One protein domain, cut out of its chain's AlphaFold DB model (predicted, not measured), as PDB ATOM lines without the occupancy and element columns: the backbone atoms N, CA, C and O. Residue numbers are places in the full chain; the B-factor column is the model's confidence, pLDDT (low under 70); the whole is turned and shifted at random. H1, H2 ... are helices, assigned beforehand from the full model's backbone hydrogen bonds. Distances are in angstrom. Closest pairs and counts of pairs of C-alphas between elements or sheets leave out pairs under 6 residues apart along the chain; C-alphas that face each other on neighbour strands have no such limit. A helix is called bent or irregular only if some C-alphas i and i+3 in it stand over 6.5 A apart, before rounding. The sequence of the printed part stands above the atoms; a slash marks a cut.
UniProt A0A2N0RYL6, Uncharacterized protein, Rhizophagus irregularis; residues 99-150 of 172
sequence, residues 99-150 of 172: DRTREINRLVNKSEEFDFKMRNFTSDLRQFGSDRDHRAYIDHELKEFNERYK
ATOM      1  N   ASP A  99     -14.247  42.247  64.963       74.75
ATOM      2  CA  ASP A  99     -14.460  41.316  63.849       74.75
ATOM      3  C   ASP A  99     -15.261  41.959  62.714       74.75
ATOM      4  O   ASP A  99     -14.903  41.798  61.550       74.75
ATOM      5  N   ARG A 100     -16.285  42.765  63.036       80.25
ATOM      6  CA  ARG A 100     -17.027  43.543  62.031       80.25
ATOM      7  C   ARG A 100     -16.151  44.565  61.335       80.25
ATOM      8  O   ARG A 100     -16.209  44.659  60.120       80.25
ATOM      9  N   THR A 101     -15.347  45.325  62.075       80.62
ATOM     10  CA  THR A 101     -14.431  46.308  61.484       80.62
ATOM     11  C   THR A 101     -13.436  45.621  60.552       80.62
ATOM     12  O   THR A 101     -13.177  46.123  59.461       80.62
ATOM     13  N   ARG A 102     -12.920  44.446  60.937       80.25
ATOM     14  CA  ARG A 102     -12.030  43.648  60.086       80.25
ATOM     15  C   ARG A 102     -12.729  43.205  58.799       80.25
ATOM     16  O   ARG A 102     -12.144  43.337  57.729       80.25
ATOM     17  N   GLU A 103     -13.966  42.728  58.900       78.56
ATOM     18  CA  GLU A 103     -14.729  42.281  57.734       78.56
ATOM     19  C   GLU A 103     -15.135  43.445  56.822       78.56
ATOM     20  O   GLU A 103     -14.995  43.345  55.610       78.56
ATOM     21  N   ILE A 104     -15.535  44.587  57.391       80.44
ATOM     22  CA  ILE A 104     -15.801  45.819  56.636       80.44
ATOM     23  C   ILE A 104     -14.559  46.222  55.844       80.44
ATOM     24  O   ILE A 104     -14.652  46.407  54.636       80.44
ATOM     25  N   ASN A 105     -13.389  46.291  56.485       84.88
ATOM     26  CA  ASN A 105     -12.149  46.645  55.796       84.88
ATOM     27  C   ASN A 105     -11.800  45.636  54.692       84.88
ATOM     28  O   ASN A 105     -11.387  46.032  53.606       84.88
ATOM     29  N   ARG A 106     -12.002  44.333  54.933       83.56
ATOM     30  CA  ARG A 106     -11.803  43.294  53.912       83.56
ATOM     31  C   ARG A 106     -12.709  43.518  52.699       83.56
ATOM     32  O   ARG A 106     -12.231  43.434  51.570       83.56
ATOM     33  N   LEU A 107     -13.996  43.781  52.924       83.00
ATOM     34  CA  LEU A 107     -14.976  44.006  51.860       83.00
ATOM     35  C   LEU A 107     -14.694  45.299  51.089       83.00
ATOM     36  O   LEU A 107     -14.753  45.289  49.861       83.00
ATOM     37  N   VAL A 108     -14.336  46.379  51.788       86.19
ATOM     38  CA  VAL A 108     -13.949  47.658  51.176       86.19
ATOM     39  C   VAL A 108     -12.731  47.466  50.276       86.19
ATOM     40  O   VAL A 108     -12.816  47.767  49.089       86.19
ATOM     41  N   ASN A 109     -11.657  46.854  50.781       83.81
ATOM     42  CA  ASN A 109     -10.448  46.610  49.991       83.81
ATOM     43  C   ASN A 109     -10.739  45.755  48.746       83.81
ATOM     44  O   ASN A 109     -10.250  46.053  47.659       83.81
ATOM     45  N   LYS A 110     -11.572  44.710  48.878       82.25
ATOM     46  CA  LYS A 110     -11.994  43.887  47.732       82.25
ATOM     47  C   LYS A 110     -12.800  44.684  46.704       82.25
ATOM     48  O   LYS A 110     -12.638  44.466  45.507       82.25
ATOM     49  N   SER A 111     -13.675  45.580  47.159       83.81
ATOM     50  CA  SER A 111     -14.466  46.442  46.278       83.81
ATOM     51  C   SER A 111     -13.585  47.438  45.526       83.81
ATOM     52  O   SER A 111     -13.787  47.647  44.333       83.81
ATOM     53  N   GLU A 112     -12.609  48.039  46.203       88.06
ATOM     54  CA  GLU A 112     -11.653  48.964  45.590       88.06
ATOM     55  C   GLU A 112     -10.773  48.253  44.557       88.06
ATOM     56  O   GLU A 112     -10.570  48.766  43.458       88.06
ATOM     57  N   GLU A 113     -10.305  47.040  44.864       84.25
ATOM     58  CA  GLU A 113      -9.527  46.226  43.930       84.25
ATOM     59  C   GLU A 113     -10.341  45.856  42.681       84.25
ATOM     60  O   GLU A 113      -9.827  45.928  41.561       84.25
ATOM     61  N   PHE A 114     -11.613  45.486  42.859       83.81
ATOM     62  CA  PHE A 114     -12.523  45.209  41.749       83.81
ATOM     63  C   PHE A 114     -12.723  46.447  40.867       83.81
ATOM     64  O   PHE A 114     -12.542  46.360  39.654       83.81
ATOM     65  N   ASP A 115     -13.048  47.603  41.457       85.38
ATOM     66  CA  ASP A 115     -13.254  48.848  40.706       85.38
ATOM     67  C   ASP A 115     -11.984  49.258  39.947       85.38
ATOM     68  O   ASP A 115     -12.044  49.581  38.760       85.38
ATOM     69  N   PHE A 116     -10.815  49.155  40.585       86.12
ATOM     70  CA  PHE A 116      -9.529  49.420  39.941       86.12
ATOM     71  C   PHE A 116      -9.295  48.513  38.726       86.12
ATOM     72  O   PHE A 116      -8.977  48.996  37.636       86.12
ATOM     73  N   LYS A 117      -9.498  47.198  38.881       80.00
ATOM     74  CA  LYS A 117      -9.346  46.231  37.786       80.00
ATOM     75  C   LYS A 117     -10.342  46.488  36.656       80.00
ATOM     76  O   LYS A 117      -9.945  46.484  35.496       80.00
ATOM     77  N   MET A 118     -11.598  46.791  36.979       77.94
ATOM     78  CA  MET A 118     -12.629  47.107  35.988       77.94
ATOM     79  C   MET A 118     -12.346  48.408  35.230       77.94
ATOM     80  O   MET A 118     -12.593  48.487  34.025       77.94
ATOM     81  N   ARG A 119     -11.796  49.429  35.891       81.38
ATOM     82  CA  ARG A 119     -11.372  50.666  35.217       81.38
ATOM     83  C   ARG A 119     -10.243  50.414  34.227       81.38
ATOM     84  O   ARG A 119     -10.337  50.890  33.101       81.38
ATOM     85  N   ASN A 120      -9.236  49.628  34.606       79.62
ATOM     86  CA  ASN A 120      -8.143  49.273  33.697       79.62
ATOM     87  C   ASN A 120      -8.656  48.440  32.512       79.62
ATOM     88  O   ASN A 120      -8.382  48.746  31.355       79.62
ATOM     89  N   PHE A 121      -9.510  47.458  32.792       70.38
ATOM     90  CA  PHE A 121     -10.139  46.634  31.764       70.38
ATOM     91  C   PHE A 121     -10.959  47.462  30.760       70.38
ATOM     92  O   PHE A 121     -10.862  47.290  29.545       70.38
ATOM     93  N   THR A 122     -11.753  48.417  31.251       71.00
ATOM     94  CA  THR A 122     -12.545  49.310  30.391       71.00
ATOM     95  C   THR A 122     -11.699  50.354  29.661       71.00
ATOM     96  O   THR A 122     -12.077  50.766  28.561       71.00
ATOM     97  N   SER A 123     -10.557  50.777  30.214       74.62
ATOM     98  CA  SER A 123      -9.610  51.624  29.487       74.62
ATOM     99  C   SER A 123      -8.923  50.878  28.349       74.62
ATOM    100  O   SER A 123      -8.790  51.452  27.270       74.62
ATOM    101  N   ASP A 124      -8.574  49.605  28.542       68.50
ATOM    102  CA  ASP A 124      -7.974  48.769  27.496       68.50
ATOM    103  C   ASP A 124      -8.978  48.533  26.358       68.50
ATOM    104  O   ASP A 124      -8.668  48.753  25.187       68.50
ATOM    105  N   LEU A 125     -10.239  48.243  26.696       64.31
ATOM    106  CA  LEU A 125     -11.348  48.162  25.734       64.31
ATOM    107  C   LEU A 125     -11.487  49.413  24.852       64.31
ATOM    108  O   LEU A 125     -11.809  49.310  23.667       64.31
ATOM    109  N   ARG A 126     -11.259  50.606  25.416       66.31
ATOM    110  CA  ARG A 126     -11.302  51.863  24.654       66.31
ATOM    111  C   ARG A 126     -10.101  52.034  23.723       66.31
ATOM    112  O   ARG A 126     -10.245  52.726  22.719       66.31
ATOM    113  N   GLN A 127      -8.949  51.441  24.039       66.00
ATOM    114  CA  GLN A 127      -7.722  51.572  23.247       66.00
ATOM    115  C   GLN A 127      -7.687  50.638  22.027       66.00
ATOM    116  O   GLN A 127      -7.191  51.049  20.982       66.00
ATOM    117  N   PHE A 128      -8.243  49.424  22.121       59.31
ATOM    118  CA  PHE A 128      -8.117  48.403  21.064       59.31
ATOM    119  C   PHE A 128      -9.266  48.359  20.034       59.31
ATOM    120  O   PHE A 128      -9.160  47.673  19.019       59.31
ATOM    121  N   GLY A 129     -10.345  49.129  20.220       61.12
ATOM    122  CA  GLY A 129     -11.463  49.180  19.267       61.12
ATOM    123  C   GLY A 129     -12.273  47.873  19.167       61.12
ATOM    124  O   GLY A 129     -12.046  46.907  19.888       61.12
ATOM    125  N   SER A 130     -13.284  47.847  18.286       60.53
ATOM    126  CA  SER A 130     -14.242  46.732  18.137       60.53
ATOM    127  C   SER A 130     -13.677  45.547  17.336       60.53
ATOM    128  O   SER A 130     -14.327  45.056  16.410       60.53
ATOM    129  N   ASP A 131     -12.481  45.090  17.674       65.62
ATOM    130  CA  ASP A 131     -11.912  43.901  17.058       65.62
ATOM    131  C   ASP A 131     -12.521  42.628  17.676       65.62
ATOM    132  O   ASP A 131     -12.741  42.533  18.889       65.62
ATOM    133  N   ARG A 132     -12.899  41.665  16.829       61.28
ATOM    134  CA  ARG A 132     -13.717  40.505  17.235       61.28
ATOM    135  C   ARG A 132     -12.933  39.563  18.150       61.28
ATOM    136  O   ARG A 132     -13.501  39.035  19.105       61.28
ATOM    137  N   ASP A 133     -11.637  39.433  17.891       66.81
ATOM    138  CA  ASP A 133     -10.719  38.589  18.656       66.81
ATOM    139  C   ASP A 133     -10.379  39.221  20.013       66.81
ATOM    140  O   ASP A 133     -10.316  38.528  21.030       66.81
ATOM    141  N   HIS A 134     -10.303  40.556  20.067       68.19
ATOM    142  CA  HIS A 134     -10.165  41.294  21.323       68.19
ATOM    143  C   HIS A 134     -11.380  41.103  22.234       68.19
ATOM    144  O   HIS A 134     -11.211  40.870  23.426       68.19
ATOM    145  N   ARG A 135     -12.607  41.128  21.693       68.62
ATOM    146  CA  ARG A 135     -13.823  40.863  22.488       68.62
ATOM    147  C   ARG A 135     -13.841  39.450  23.081       68.62
ATOM    148  O   ARG A 135     -14.242  39.295  24.227       68.62
ATOM    149  N   ALA A 136     -13.390  38.442  22.331       72.38
ATOM    150  CA  ALA A 136     -13.322  37.062  22.814       72.38
ATOM    151  C   ALA A 136     -12.267  36.877  23.922       72.38
ATOM    152  O   ALA A 136     -12.525  36.189  24.909       72.38
ATOM    153  N   TYR A 137     -11.105  37.525  23.789       72.38
ATOM    154  CA  TYR A 137     -10.076  37.566  24.835       72.38
ATOM    155  C   TYR A 137     -10.586  38.248  26.117       72.38
ATOM    156  O   TYR A 137     -10.391  37.757  27.225       72.38
ATOM    157  N   ILE A 138     -11.316  39.348  25.954       66.94
ATOM    158  CA  ILE A 138     -11.926  40.138  27.029       66.94
ATOM    159  C   ILE A 138     -12.997  39.341  27.783       66.94
ATOM    160  O   ILE A 138     -12.984  39.330  29.012       66.94
ATOM    161  N   ASP A 139     -13.881  38.631  27.080       76.25
ATOM    162  CA  ASP A 139     -14.869  37.739  27.708       76.25
ATOM    163  C   ASP A 139     -14.194  36.602  28.489       76.25
ATOM    164  O   ASP A 139     -14.649  36.232  29.575       76.25
ATOM    165  N   HIS A 140     -13.091  36.061  27.962       79.88
ATOM    166  CA  HIS A 140     -12.304  35.037  28.643       79.88
ATOM    167  C   HIS A 140     -11.688  35.567  29.947       79.88
ATOM    168  O   HIS A 140     -11.862  34.946  30.996       79.88
ATOM    169  N   GLU A 141     -11.033  36.729  29.912       75.50
ATOM    170  CA  GLU A 141     -10.441  37.373  31.093       75.50
ATOM    171  C   GLU A 141     -11.496  37.752  32.145       75.50
ATOM    172  O   GLU A 141     -11.293  37.526  33.338       75.50
ATOM    173  N   LEU A 142     -12.668  38.252  31.729       76.88
ATOM    174  CA  LEU A 142     -13.793  38.532  32.634       76.88
ATOM    175  C   LEU A 142     -14.301  37.264  33.326       76.88
ATOM    176  O   LEU A 142     -14.582  37.270  34.528       76.88
ATOM    177  N   LYS A 143     -14.421  36.171  32.569       82.94
ATOM    178  CA  LYS A 143     -14.831  34.873  33.103       82.94
ATOM    179  C   LYS A 143     -13.801  34.348  34.098       82.94
ATOM    180  O   LYS A 143     -14.172  33.951  35.199       82.94
ATOM    181  N   GLU A 144     -12.519  34.398  33.753       79.50
ATOM    182  CA  GLU A 144     -11.441  33.944  34.628       79.50
ATOM    183  C   GLU A 144     -11.331  34.794  35.902       79.50
ATOM    184  O   GLU A 144     -11.186  34.257  37.003       79.50
ATOM    185  N   PHE A 145     -11.472  36.115  35.780       76.81
ATOM    186  CA  PHE A 145     -11.529  37.021  36.919       76.81
ATOM    187  C   PHE A 145     -12.695  36.677  37.856       76.81
ATOM    188  O   PHE A 145     -12.489  36.558  39.065       76.81
ATOM    189  N   ASN A 146     -13.897  36.469  37.312       76.44
ATOM    190  CA  ASN A 146     -15.072  36.101  38.100       76.44
ATOM    191  C   ASN A 146     -14.888  34.758  38.812       76.44
ATOM    192  O   ASN A 146     -15.200  34.661  39.997       76.44
ATOM    193  N   GLU A 147     -14.335  33.745  38.144       78.69
ATOM    194  CA  GLU A 147     -14.050  32.446  38.767       78.69
ATOM    195  C   GLU A 147     -13.019  32.563  39.900       78.69
ATOM    196  O   GLU A 147     -13.213  32.011  40.986       78.69
ATOM    197  N   ARG A 148     -11.955  33.353  39.707       72.94
ATOM    198  CA  ARG A 148     -10.962  33.633  40.759       72.94
ATOM    199  C   ARG A 148     -11.579  34.393  41.934       72.94
ATOM    200  O   ARG A 148     -11.323  34.050  43.088       72.94
ATOM    201  N   TYR A 149     -12.418  35.390  41.657       67.94
ATOM    202  CA  TYR A 149     -13.114  36.169  42.681       67.94
ATOM    203  C   TYR A 149     -14.093  35.305  43.485       67.94
ATOM    204  O   TYR A 149     -14.125  35.384  44.718       67.94
ATOM    205  N   LYS A 150     -14.855  34.438  42.806       69.81
ATOM    206  CA  LYS A 150     -15.731  33.436  43.422       69.81
ATOM    207  C   LYS A 150     -14.911  32.504  44.327       69.81
ATOM    208  O   LYS A 150     -15.209  32.396  45.519       69.81
TER     209      LYS A 150
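AT A GLANCE: This is residues 99 to 150 of the 172 residues of an uncharacterized protein of Rhizophagus irregularis (UniProt A0A2N0RYL6). A long straight helix, H1, and a shorter one, H2, make a lopsided, narrow U: after a tight turn the backbone folds back, and H2 runs beside part of H1 with a gap between them. The first residues of H1, 99 to 109, stick out free as an arm, and H1 makes the longest axis. The printed part has 52 residues with two named helices, H1 then H2, and no named strand; its class is all helix. It is only just loose, close to extended, with a radius of gyration of the C-alphas of 14.3 A and spans of 47 by 20 by 7 A.

IN THESE COORDINATES: H1 is residues 99 to 128, 43.8 A from first to last C-alpha, from C-alpha 99 at (-14.460, 41.316, 63.849) to C-alpha 128 at (-8.117, 48.403, 21.064). H2 is residues 132 to 150, 27.2 A long in the same measure, and ends with C-alpha 150 at (-15.731, 33.436, 43.422).

HOW THE PARTS SIT: H1 and H2 are close but not clearly touching, with 1 pair of C-alphas within 8 A. That closest pair is the C-alphas of Phe 128 and His 134, 7.4 A apart. The two helices run opposite ways at a shallow tilt of 6 degrees, and their centres are 15.8 A apart. In H1 and H2 every O i to N i+4 pair is within hydrogen-bond range, and neither helix is bent.

THE WHOLE: The two C-alphas farthest apart are those of Asp 99 and Asp 131, at 46.9 A. Residues 126 to 133, of which 126 to 128 belong to H1, also stand free. Without the stretches that stand free, the body has 33 residues and spans 26 by 21 by 5 A. The link from H1 to H2 is tight, with 3 residues, and the printed part has no cut. The mean pLDDT of the printed part is 75.5; residues 124 to 135, residue 138 and residues 149 to 150 are under 70.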